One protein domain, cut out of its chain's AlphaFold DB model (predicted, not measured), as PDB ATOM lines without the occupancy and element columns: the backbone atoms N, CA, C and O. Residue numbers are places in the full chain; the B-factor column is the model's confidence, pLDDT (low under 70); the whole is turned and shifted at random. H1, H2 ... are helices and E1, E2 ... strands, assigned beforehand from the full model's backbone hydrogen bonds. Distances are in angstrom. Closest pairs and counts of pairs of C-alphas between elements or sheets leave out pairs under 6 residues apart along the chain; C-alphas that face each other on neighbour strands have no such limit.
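What this domain is: This is residues 3 to 84 of the 97 residues of an uncharacterized protein of uncultured archaeon (UniProt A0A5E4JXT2). A short helix, H1, and a two-stranded antiparallel hairpin, E1 and E2, form a small head with the first part of a long helix, H2, whose residues 62 to 82 stick out as an arm. The 82 printed residues hold H1, E1, E2, H2 in that order, class mixed; the whole is extended, radius of gyration of the C-alphas 20.4 A, spanning 69 by 28 by 27 A.

Where its parts are: H1 is residues 9 to 21, from C-alpha 9 at (-16.921, -38.560, -0.003). E1 is residues 25 to 32 and E2 residues 35 to 42. H2, residues 47 to 82, is 52.7 A long and ends at C-alpha 82 (21.230, -2.408, 0.739).

How they stand to each other: In the hairpin, N 28 and O 39 are 2.9 A apart, within hydrogen-bond range. The closest C-alphas of H1 and E1 are Trp 19 and Leu 25, 5.6 A; of E2 and H2, Leu 42 and Ala 50, 6.3 A. H1 and H2 are near each other, with 6 pairs of C-alphas within 10 A. Every O i to N i+4 pair in H1 and H2 is within hydrogen-bond range.

The domain as a whole: The C-alphas farthest apart, Gly 33 and Thr 84, are 70.2 A apart. The printed part has no cut, and the three links are tight. Residues 3, 83 and 84 are under pLDDT 70.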
ATOM      1  N   LEU A   3     -23.266 -40.281   2.703       69.19
ATOM      2  CA  LEU A   3     -24.430 -41.090   2.302       69.19
ATOM      3  C   LEU A   3     -25.792 -40.435   2.588       69.19
ATOM      4  O   LEU A   3     -26.749 -40.719   1.885       69.19
ATOM      5  N   TYR A   4     -25.882 -39.591   3.618       79.06
ATOM      6  CA  TYR A   4     -27.146 -38.971   4.043       79.06
ATOM      7  C   TYR A   4     -27.342 -37.563   3.475       79.06
ATOM      8  O   TYR A   4     -28.449 -37.045   3.507       79.06
ATOM      9  N   ALA A   5     -26.265 -36.935   3.001       82.00
ATOM     10  CA  ALA A   5     -26.263 -35.563   2.504       82.00
ATOM     11  C   ALA A   5     -26.148 -35.483   0.972       82.00
ATOM     12  O   ALA A   5     -25.969 -34.391   0.450       82.00
ATOM     13  N   ASP A   6     -26.192 -36.627   0.280       90.19
ATOM     14  CA  ASP A   6     -26.017 -36.745  -1.175       90.19
ATOM     15  C   ASP A   6     -24.784 -35.990  -1.715       90.19
ATOM     16  O   ASP A   6     -24.803 -35.321  -2.745       90.19
ATOM     17  N   ILE A   7     -23.671 -36.076  -0.978       92.44
ATOM     18  CA  ILE A   7     -22.392 -35.479  -1.378       92.44
ATOM     19  C   ILE A   7     -21.335 -36.551  -1.597       92.44
ATOM     20  O   ILE A   7     -21.279 -37.576  -0.908       92.44
ATOM     21  N   LYS A   8     -20.406 -36.273  -2.516       93.75
ATOM     22  CA  LYS A   8     -19.223 -37.112  -2.706       93.75
ATOM     23  C   LYS A   8     -18.420 -37.187  -1.407       93.75
ATOM     24  O   LYS A   8     -18.286 -36.209  -0.668       93.75
ATOM     25  N   ARG A   9     -17.799 -38.345  -1.165       90.12
ATOM     26  CA  ARG A   9     -16.921 -38.560  -0.003       90.12
ATOM     27  C   ARG A   9     -15.806 -37.510   0.081       90.12
ATOM     28  O   ARG A   9     -15.510 -37.048   1.176       90.12
ATOM     29  N   GLN A  10     -15.228 -37.124  -1.057       91.56
ATOM     30  CA  GLN A  10     -14.198 -36.084  -1.099       91.56
ATOM     31  C   GLN A  10     -14.727 -34.748  -0.564       91.56
ATOM     32  O   GLN A  10     -14.151 -34.194   0.360       91.56
ATOM     33  N   THR A  11     -15.886 -34.306  -1.054       93.56
ATOM     34  CA  THR A  11     -16.545 -33.074  -0.602       93.56
ATOM     35  C   THR A  11     -16.835 -33.094   0.902       93.56
ATOM     36  O   THR A  11     -16.641 -32.095   1.586       93.56
ATOM     37  N   MET A  12     -17.236 -34.246   1.448       93.06
ATOM     38  CA  MET A  12     -17.395 -34.413   2.895       93.06
ATOM     39  C   MET A  12     -16.070 -34.196   3.644       93.06
ATOM     40  O   MET A  12     -16.063 -33.516   4.667       93.06
ATOM     41  N   TYR A  13     -14.958 -34.756   3.160       92.12
ATOM     42  CA  TYR A  13     -13.649 -34.532   3.778       92.12
ATOM     43  C   TYR A  13     -13.198 -33.078   3.678       92.12
ATOM     44  O   TYR A  13     -12.642 -32.563   4.646       92.12
ATOM     45  N   ASP A  14     -13.492 -32.403   2.568       95.12
ATOM     46  CA  ASP A  14     -13.181 -30.985   2.401       95.12
ATOM     47  C   ASP A  14     -13.948 -30.127   3.423       95.12
ATOM     48  O   ASP A  14     -13.364 -29.240   4.049       95.12
ATOM     49  N   TYR A  15     -15.233 -30.421   3.669       93.81
ATOM     50  CA  TYR A  15     -16.012 -29.745   4.713       93.81
ATOM     51  C   TYR A  15     -15.511 -30.050   6.120       93.81
ATOM     52  O   TYR A  15     -15.304 -29.123   6.901       93.81
ATOM     53  N   LEU A  16     -15.263 -31.324   6.436       94.12
ATOM     54  CA  LEU A  16     -14.725 -31.711   7.740       94.12
ATOM     55  C   LEU A  16     -13.394 -31.013   8.006       94.12
ATOM     56  O   LEU A  16     -13.194 -30.488   9.096       94.12
ATOM     57  N   ARG A  17     -12.511 -30.950   7.006       95.19
ATOM     58  CA  ARG A  17     -11.242 -30.232   7.109       95.19
ATOM     59  C   ARG A  17     -11.460 -28.755   7.432       95.19
ATOM     60  O   ARG A  17     -10.939 -28.296   8.438       95.19
ATOM     61  N   ARG A  18     -12.291 -28.041   6.663       94.75
ATOM     62  CA  ARG A  18     -12.590 -26.618   6.920       94.75
ATOM     63  C   ARG A  18     -13.156 -26.386   8.319       94.75
ATOM     64  O   ARG A  18     -12.778 -25.433   8.990       94.75
ATOM     65  N   TRP A  19     -14.058 -27.252   8.772       95.31
ATOM     66  CA  TRP A  19     -14.674 -27.128  10.092       95.31
ATOM     67  C   TRP A  19     -13.712 -27.436  11.242       95.31
ATOM     68  O   TRP A  19     -13.842 -26.842  12.310       95.31
ATOM     69  N   LEU A  20     -12.743 -28.330  11.040       95.69
ATOM     70  CA  LEU A  20     -11.666 -28.578  12.000       95.69
ATOM     71  C   LEU A  20     -10.660 -27.425  12.037       95.69
ATOM     72  O   LEU A  20     -10.251 -27.014  13.121       95.69
ATOM     73  N   ASP A  21     -10.287 -26.894  10.872       95.31
ATOM     74  CA  ASP A  21      -9.353 -25.770  10.755       95.31
ATOM     75  C   ASP A  21      -9.930 -24.528  11.457       95.31
ATOM     76  O   ASP A  21      -9.240 -23.872  12.230       95.31
ATOM     77  N   LEU A  22     -11.235 -24.278  11.296       95.94
ATOM     78  CA  LEU A  22     -11.967 -23.224  12.010       95.94
ATOM     79  C   LEU A  22     -12.309 -23.569  13.462       95.94
ATOM     80  O   LEU A  22     -13.009 -22.802  14.117       95.94
ATOM     81  N   GLN A  23     -11.884 -24.726  13.970       95.62
ATOM     82  CA  GLN A  23     -12.187 -25.174  15.330       95.62
ATOM     83  C   GLN A  23     -13.695 -25.212  15.646       95.62
ATOM     84  O   GLN A  23     -14.070 -25.142  16.813       95.62
ATOM     85  N   ILE A  24     -14.561 -25.363  14.638       96.31
ATOM     86  CA  ILE A  24     -16.013 -25.554  14.805       96.31
ATOM     87  C   ILE A  24     -16.290 -26.970  15.306       96.31
ATOM     88  O   ILE A  24     -17.155 -27.180  16.158       96.31
ATOM     89  N   LEU A  25     -15.543 -27.944  14.783       96.19
ATOM     90  CA  LEU A  25     -15.598 -29.340  15.197       96.19
ATOM     91  C   LEU A  25     -14.305 -29.751  15.896       96.19
ATOM     92  O   LEU A  25     -13.232 -29.227  15.603       96.19
ATOM     93  N   LYS A  26     -14.402 -30.751  16.770       94.62
ATOM     94  CA  LYS A  26     -13.258 -31.496  17.305       94.62
ATOM     95  C   LYS A  26     -13.360 -32.969  16.922       94.62
ATOM     96  O   LYS A  26     -14.456 -33.516  16.793       94.62
ATOM     97  N   LYS A  27     -12.202 -33.603  16.718       94.19
ATOM     98  CA  LYS A  27     -12.112 -35.049  16.492       94.19
ATOM     99  C   LYS A  27     -12.263 -35.773  17.819       94.19
ATOM    100  O   LYS A  27     -11.603 -35.419  18.792       94.19
ATOM    101  N   THR A  28     -13.060 -36.824  17.817       92.81
ATOM    102  CA  THR A  28     -13.118 -37.801  18.899       92.81
ATOM    103  C   THR A  28     -12.746 -39.163  18.346       92.81
ATOM    104  O   THR A  28     -12.938 -39.446  17.162       92.81
ATOM    105  N   SER A  29     -12.171 -40.014  19.181       92.06
ATOM    106  CA  SER A  29     -11.909 -41.400  18.825       92.06
ATOM    107  C   SER A  29     -12.465 -42.307  19.904       92.06
ATOM    108  O   SER A  29     -12.379 -42.016  21.095       92.06
ATOM    109  N   PHE A  30     -13.055 -43.413  19.476       90.25
ATOM    110  CA  PHE A  30     -13.458 -44.482  20.373       90.25
ATOM    111  C   PHE A  30     -13.173 -45.827  19.720       90.25
ATOM    112  O   PHE A  30     -13.179 -45.966  18.493       90.25
ATOM    113  N   VAL A  31     -12.886 -46.821  20.554       90.56
ATOM    114  CA  VAL A  31     -12.668 -48.193  20.107       90.56
ATOM    115  C   VAL A  31     -13.993 -48.931  20.202       90.56
ATOM    116  O   VAL A  31     -14.620 -48.955  21.257       90.56
ATOM    117  N   SER A  32     -14.422 -49.538  19.101       88.69
ATOM    118  CA  SER A  32     -15.615 -50.377  19.056       88.69
ATOM    119  C   SER A  32     -15.309 -51.648  18.275       88.69
ATOM    120  O   SER A  32     -14.854 -51.588  17.132       88.69
ATOM    121  N   GLY A  33     -15.483 -52.811  18.914       85.31
ATOM    122  CA  GLY A  33     -15.224 -54.117  18.293       85.31
ATOM    123  C   GLY A  33     -13.800 -54.282  17.746       85.31
ATOM    124  O   GLY A  33     -13.624 -54.820  16.656       85.31
ATOM    125  N   GLY A  34     -12.790 -53.746  18.444       91.19
ATOM    126  CA  GLY A  34     -11.385 -53.781  18.013       91.19
ATOM    127  C   GLY A  34     -11.028 -52.814  16.875       91.19
ATOM    128  O   GLY A  34      -9.885 -52.797  16.427       91.19
ATOM    129  N   LYS A  35     -11.976 -51.991  16.410       90.56
ATOM    130  CA  LYS A  35     -11.752 -50.962  15.386       90.56
ATOM    131  C   LYS A  35     -11.740 -49.577  16.019       90.56
ATOM    132  O   LYS A  35     -12.566 -49.277  16.879       90.56
ATOM    133  N   VAL A  36     -10.834 -48.717  15.557       89.88
ATOM    134  CA  VAL A  36     -10.833 -47.295  15.921       89.88
ATOM    135  C   VAL A  36     -11.816 -46.560  15.019       89.88
ATOM    136  O   VAL A  36     -11.676 -46.570  13.797       89.88
ATOM    137  N   VAL A  37     -12.809 -45.917  15.626       89.94
ATOM    138  CA  VAL A  37     -13.785 -45.079  14.930       89.94
ATOM    139  C   VAL A  37     -13.467 -43.620  15.224       89.94
ATOM    140  O   VAL A  37     -13.305 -43.238  16.382       89.94
ATOM    141  N   ILE A  38     -13.377 -42.808  14.169       89.31
ATOM    142  CA  ILE A  38     -13.197 -41.358  14.282       89.31
ATOM    143  C   ILE A  38     -14.566 -40.686  14.210       89.31
ATOM    144  O   ILE A  38     -15.251 -40.756  13.188       89.31
ATOM    145  N   GLY A  39     -14.944 -40.043  15.308       90.44
ATOM    146  CA  GLY A  39     -16.104 -39.175  15.421       90.44
ATOM    147  C   GLY A  39     -15.732 -37.703  15.264       90.44
ATOM    148  O   GLY A  39     -14.569 -37.304  15.374       90.44
ATOM    149  N   TYR A  40     -16.752 -36.891  15.008       92.81
ATOM    150  CA  TYR A  40     -16.654 -35.438  14.981       92.81
ATOM    151  C   TYR A  40     -17.807 -34.869  15.795       92.81
ATOM    152  O   TYR A  40     -18.955 -35.256  15.582       92.81
ATOM    153  N   GLU A  41     -17.508 -33.950  16.703       93.75
ATOM    154  CA  GLU A  41     -18.506 -33.283  17.539       93.75
ATOM    155  C   GLU A  41     -18.281 -31.770  17.552       93.75
ATOM    156  O   GLU A  41     -17.176 -31.300  17.262       93.75
ATOM    157  N   LEU A  42     -19.326 -31.004  17.885       95.00
ATOM    158  CA  LEU A  42     -19.219 -29.554  18.038       95.00
ATOM    159  C   LEU A  42     -18.165 -29.210  19.092       95.00
ATOM    160  O   LEU A  42     -18.119 -29.774  20.187       95.00
ATOM    161  N   ASN A  43     -17.321 -28.240  18.770       94.38
ATOM    162  CA  ASN A  43     -16.310 -27.735  19.679       94.38
ATOM    163  C   ASN A  43     -16.900 -26.653  20.599       94.38
ATOM    164  O   ASN A  43     -16.435 -25.518  20.650       94.38
ATOM    165  N   GLY A  44     -17.932 -26.995  21.356       90.25
ATOM    166  CA  GLY A  44     -18.618 -26.085  22.265       90.25
ATOM    167  C   GLY A  44     -19.867 -26.736  22.836       90.25
ATOM    168  O   GLY A  44     -20.316 -27.764  22.340       90.25
ATOM    169  N   ASN A  45     -20.435 -26.126  23.872       91.75
ATOM    170  CA  ASN A  45     -21.652 -26.647  24.505       91.75
ATOM    171  C   ASN A  45     -22.881 -26.503  23.595       91.75
ATOM    172  O   ASN A  45     -23.875 -27.201  23.765       91.75
ATOM    173  N   ASN A  46     -22.820 -25.575  22.642       94.56
ATOM    174  CA  ASN A  46     -23.849 -25.319  21.651       94.56
ATOM    175  C   ASN A  46     -23.213 -24.735  20.378       94.56
ATOM    176  O   ASN A  46     -22.004 -24.483  20.313       94.56
ATOM    177  N   LEU A  47     -24.050 -24.522  19.364       93.69
ATOM    178  CA  LEU A  47     -23.635 -23.995  18.070       93.69
ATOM    179  C   LEU A  47     -23.022 -22.589  18.180       93.69
ATOM    180  O   LEU A  47     -22.002 -22.315  17.555       93.69
ATOM    181  N   GLU A  48     -23.596 -21.725  19.019       95.94
ATOM    182  CA  GLU A  48     -23.085 -20.371  19.252       95.94
ATOM    183  C   GLU A  48     -21.660 -20.398  19.823       95.94
ATOM    184  O   GLU A  48     -20.771 -19.706  19.330       95.94
ATOM    185  N   GLY A  49     -21.406 -21.252  20.815       94.88
ATOM    186  CA  GLY A  49     -20.087 -21.426  21.413       94.88
ATOM    187  C   GLY A  49     -19.051 -21.929  20.407       94.88
ATOM    188  O   GLY A  49     -17.917 -21.451  20.409       94.88
ATOM    189  N   ALA A  50     -19.438 -22.845  19.515       96.06
ATOM    190  CA  ALA A  50     -18.566 -23.302  18.436       96.06
ATOM    191  C   ALA A  50     -18.246 -22.169  17.440       96.06
ATOM    192  O   ALA A  50     -17.088 -21.992  17.062       96.06
ATOM    193  N   PHE A  51     -19.231 -21.346  17.067       95.88
ATOM    194  CA  PHE A  51     -19.001 -20.205  16.175       95.88
ATOM    195  C   PHE A  51     -18.178 -19.084  16.815       95.88
ATOM    196  O   PHE A  51     -17.329 -18.513  16.135       95.88
ATOM    197  N   ARG A  52     -18.331 -18.815  18.118       95.38
ATOM    198  CA  ARG A  52     -17.459 -17.872  18.844       95.38
ATOM    199  C   ARG A  52     -15.991 -18.314  18.803       95.38
ATOM    200  O   ARG A  52     -15.098 -17.485  18.634       95.38
ATOM    201  N   LYS A  53     -15.714 -19.621  18.898       94.06
ATOM    202  CA  LYS A  53     -14.348 -20.149  18.713       94.06
ATOM    203  C   LYS A  53     -13.851 -19.992  17.280       94.06
ATOM    204  O   LYS A  53     -12.691 -19.631  17.082       94.06
ATOM    205  N   ALA A  54     -14.714 -20.222  16.294       96.38
ATOM    206  CA  ALA A  54     -14.369 -20.004  14.893       96.38
ATOM    207  C   ALA A  54     -14.031 -18.537  14.609       96.38
ATOM    208  O   ALA A  54     -13.021 -18.255  13.971       96.38
ATOM    209  N   GLU A  55     -14.812 -17.604  15.154       96.62
ATOM    210  CA  GLU A  55     -14.537 -16.169  15.075       96.62
ATOM    211  C   GLU A  55     -13.164 -15.829  15.672       96.62
ATOM    212  O   GLU A  55     -12.359 -15.154  15.032       96.62
ATOM    213  N   SER A  56     -12.861 -16.340  16.870       96.31
ATOM    214  CA  SER A  56     -11.548 -16.147  17.497       96.31
ATOM    215  C   SER A  56     -10.408 -16.720  16.652       96.31
ATOM    216  O   SER A  56      -9.346 -16.108  16.555       96.31
ATOM    217  N   THR A  57     -10.619 -17.881  16.029       96.50
ATOM    218  CA  THR A  57      -9.625 -18.538  15.166       96.50
ATOM    219  C   THR A  57      -9.358 -17.704  13.913       96.50
ATOM    220  O   THR A  57      -8.206 -17.449  13.564       96.50
ATOM    221  N   LEU A  58     -10.418 -17.194  13.278       96.94
ATOM    222  CA  LEU A  58     -10.319 -16.295  12.127       96.94
ATOM    223  C   LEU A  58      -9.567 -15.007  12.469       96.94
ATOM    224  O   LEU A  58      -8.673 -14.614  11.722       96.94
ATOM    225  N   LYS A  59      -9.878 -14.375  13.608       97.69
ATOM    226  CA  LYS A  59      -9.158 -13.177  14.074       97.69
ATOM    227  C   LYS A  59      -7.665 -13.454  14.253       97.69
ATOM    228  O   LYS A  59      -6.850 -12.701  13.730       97.69
ATOM    229  N   GLY A  60      -7.308 -14.577  14.878       97.06
ATOM    230  CA  GLY A  60      -5.910 -14.988  15.030       97.06
ATOM    231  C   GLY A  60      -5.182 -15.182  13.692       97.06
ATOM    232  O   GLY A  60      -4.039 -14.753  13.538       97.06
ATOM    233  N   HIS A  61      -5.840 -15.776  12.691       96.00
ATOM    234  CA  HIS A  61      -5.265 -15.916  11.347       96.00
ATOM    235  C   HIS A  61      -5.069 -14.573  10.633       96.00
ATOM    236  O   HIS A  61      -4.049 -14.380   9.967       96.00
ATOM    237  N   LEU A  62      -6.014 -13.640  10.781       97.69
ATOM    238  CA  LEU A  62      -5.891 -12.291  10.226       97.69
ATOM    239  C   LEU A  62      -4.721 -11.538  10.864       97.69
ATOM    240  O   LEU A  62      -3.878 -11.010  10.146       97.69
ATOM    241  N   GLU A  63      -4.615 -11.555  12.192       97.81
ATOM    242  CA  GLU A  63      -3.502 -10.935  12.917       97.81
ATOM    243  C   GLU A  63      -2.143 -11.503  12.490       97.81
ATOM    244  O   GLU A  63      -1.209 -10.747  12.222       97.81
ATOM    245  N   ALA A  64      -2.031 -12.830  12.373       97.31
ATOM    246  CA  ALA A  64      -0.813 -13.474  11.891       97.31
ATOM    247  C   ALA A  64      -0.470 -13.041  10.457       97.31
ATOM    248  O   ALA A  64       0.684 -12.725  10.167       97.31
ATOM    249  N   SER A  65      -1.473 -12.966   9.579       97.69
ATOM    250  CA  SER A  65      -1.297 -12.513   8.196       97.69
ATOM    251  C   SER A  65      -0.807 -11.066   8.135       97.69
ATOM    252  O   SER A  65       0.139 -10.777   7.407       97.69
ATOM    253  N   PHE A  66      -1.384 -10.167   8.938       98.12
ATOM    254  CA  PHE A  66      -0.937  -8.774   9.013       98.12
ATOM    255  C   PHE A  66       0.512  -8.657   9.487       98.12
ATOM    256  O   PHE A  66       1.289  -7.929   8.872       98.12
ATOM    257  N   ARG A  67       0.909  -9.423  10.511       98.06
ATOM    258  CA  ARG A  67       2.302  -9.449  10.987       98.06
ATOM    259  C   ARG A  67       3.275  -9.927   9.911       98.06
ATOM    260  O   ARG A  67       4.342  -9.344   9.754       98.06
ATOM    261  N   ILE A  68       2.914 -10.969   9.160       98.00
ATOM    262  CA  ILE A  68       3.746 -11.477   8.060       98.00
ATOM    263  C   ILE A  68       3.890 -10.415   6.967       98.00
ATOM    264  O   ILE A  68       4.997 -10.170   6.492       98.00
ATOM    265  N   ILE A  69       2.794  -9.750   6.591       97.50
ATOM    266  CA  ILE A  69       2.824  -8.665   5.601       97.50
ATOM    267  C   ILE A  69       3.757  -7.542   6.060       97.50
ATOM    268  O   ILE A  69       4.591  -7.088   5.280       97.50
ATOM    269  N   GLU A  70       3.661  -7.119   7.318       97.88
ATOM    270  CA  GLU A  70       4.523  -6.079   7.883       97.88
ATOM    271  C   GLU A  70       6.006  -6.483   7.857       97.88
ATOM    272  O   GLU A  70       6.866  -5.699   7.449       97.88
ATOM    273  N   GLN A  71       6.318  -7.728   8.228       97.19
ATOM    274  CA  GLN A  71       7.679  -8.262   8.154       97.19
ATOM    275  C   GLN A  71       8.218  -8.238   6.723       97.19
ATOM    276  O   GLN A  71       9.311  -7.726   6.492       97.19
ATOM    277  N   LEU A  72       7.436  -8.721   5.753       97.31
ATOM    278  CA  LEU A  72       7.820  -8.714   4.342       97.31
ATOM    279  C   LEU A  72       8.048  -7.290   3.824       97.31
ATOM    280  O   LEU A  72       9.035  -7.031   3.140       97.31
ATOM    281  N   GLN A  73       7.185  -6.339   4.190       95.88
ATOM    282  CA  GLN A  73       7.363  -4.932   3.829       95.88
ATOM    283  C   GLN A  73       8.661  -4.350   4.401       95.88
ATOM    284  O   GLN A  73       9.350  -3.592   3.717       95.88
ATOM    285  N   ASN A  74       9.008  -4.695   5.641       96.44
ATOM    286  CA  ASN A  74      10.242  -4.242   6.274       96.44
ATOM    287  C   ASN A  74      11.484  -4.867   5.630       96.44
ATOM    288  O   ASN A  74      12.464  -4.157   5.405       96.44
ATOM    289  N   GLU A  75      11.443  -6.152   5.279       95.81
ATOM    290  CA  GLU A  75      12.535  -6.809   4.553       95.81
ATOM    291  C   GLU A  75      12.740  -6.197   3.160       95.81
ATOM    292  O   GLU A  75      13.867  -5.845   2.819       95.81
ATOM    293  N   ILE A  76      11.663  -5.918   2.414       95.12
ATOM    294  CA  ILE A  76      11.742  -5.225   1.116       95.12
ATOM    295  C   ILE A  76      12.380  -3.834   1.265       95.12
ATOM    296  O   ILE A  76      13.204  -3.425   0.445       95.12
ATOM    297  N   LYS A  77      12.022  -3.073   2.310       93.50
ATOM    298  CA  LYS A  77      12.635  -1.759   2.572       93.50
ATOM    299  C   LYS A  77      14.135  -1.884   2.853       93.50
ATOM    300  O   LYS A  77      14.914  -1.106   2.308       93.50
ATOM    301  N   LYS A  78      14.547  -2.862   3.668       92.75
ATOM    302  CA  LYS A  78      15.969  -3.125   3.957       92.75
ATOM    303  C   LYS A  78      16.734  -3.534   2.701       92.75
ATOM    304  O   LYS A  78      17.852  -3.070   2.505       92.75
ATOM    305  N   GLU A  79      16.144  -4.375   1.857       90.75
ATOM    306  CA  GLU A  79      16.743  -4.806   0.593       90.75
ATOM    307  C   GLU A  79      17.014  -3.616  -0.335       90.75
ATOM    308  O   GLU A  79      18.130  -3.484  -0.838       90.75
ATOM    309  N   LYS A  80      16.051  -2.695  -0.486       87.88
ATOM    310  CA  LYS A  80      16.220  -1.461  -1.277       87.88
ATOM    311  C   LYS A  80      17.349  -0.564  -0.763       87.88
ATOM    312  O   LYS A  80      18.125  -0.030  -1.552       87.88
ATOM    313  N   LEU A  81      17.464  -0.410   0.556       82.06
ATOM    314  CA  LEU A  81      18.558   0.359   1.160       82.06
ATOM    315  C   LEU A  81      19.921  -0.309   0.916       82.06
ATOM    316  O   LEU A  81      20.891   0.370   0.609       82.06
ATOM    317  N   ARG A  82      19.994  -1.643   0.994       82.94
ATOM    318  CA  ARG A  82      21.230  -2.408   0.739       82.94
ATOM    319  C   ARG A  82      21.660  -2.417  -0.725       82.94
ATOM    320  O   ARG A  82      22.843  -2.565  -0.993       82.94
ATOM    321  N   SER A  83      20.720  -2.270  -1.655       69.38
ATOM    322  CA  SER A  83      21.008  -2.161  -3.091       69.38
ATOM    323  C   SER A  83      21.401  -0.740  -3.521       69.38
ATOM    324  O   SER A  83      21.728  -0.527  -4.684       69.38
ATOM    325  N   THR A  84      21.436   0.213  -2.581       62.06
ATOM    326  CA  THR A  84      21.875   1.596  -2.804       62.06
ATOM    327  C   THR A  84      23.144   1.883  -1.985       62.06
ATOM    328  O   THR A  84      23.067   2.551  -0.957       62.06
TER     329      THR A  84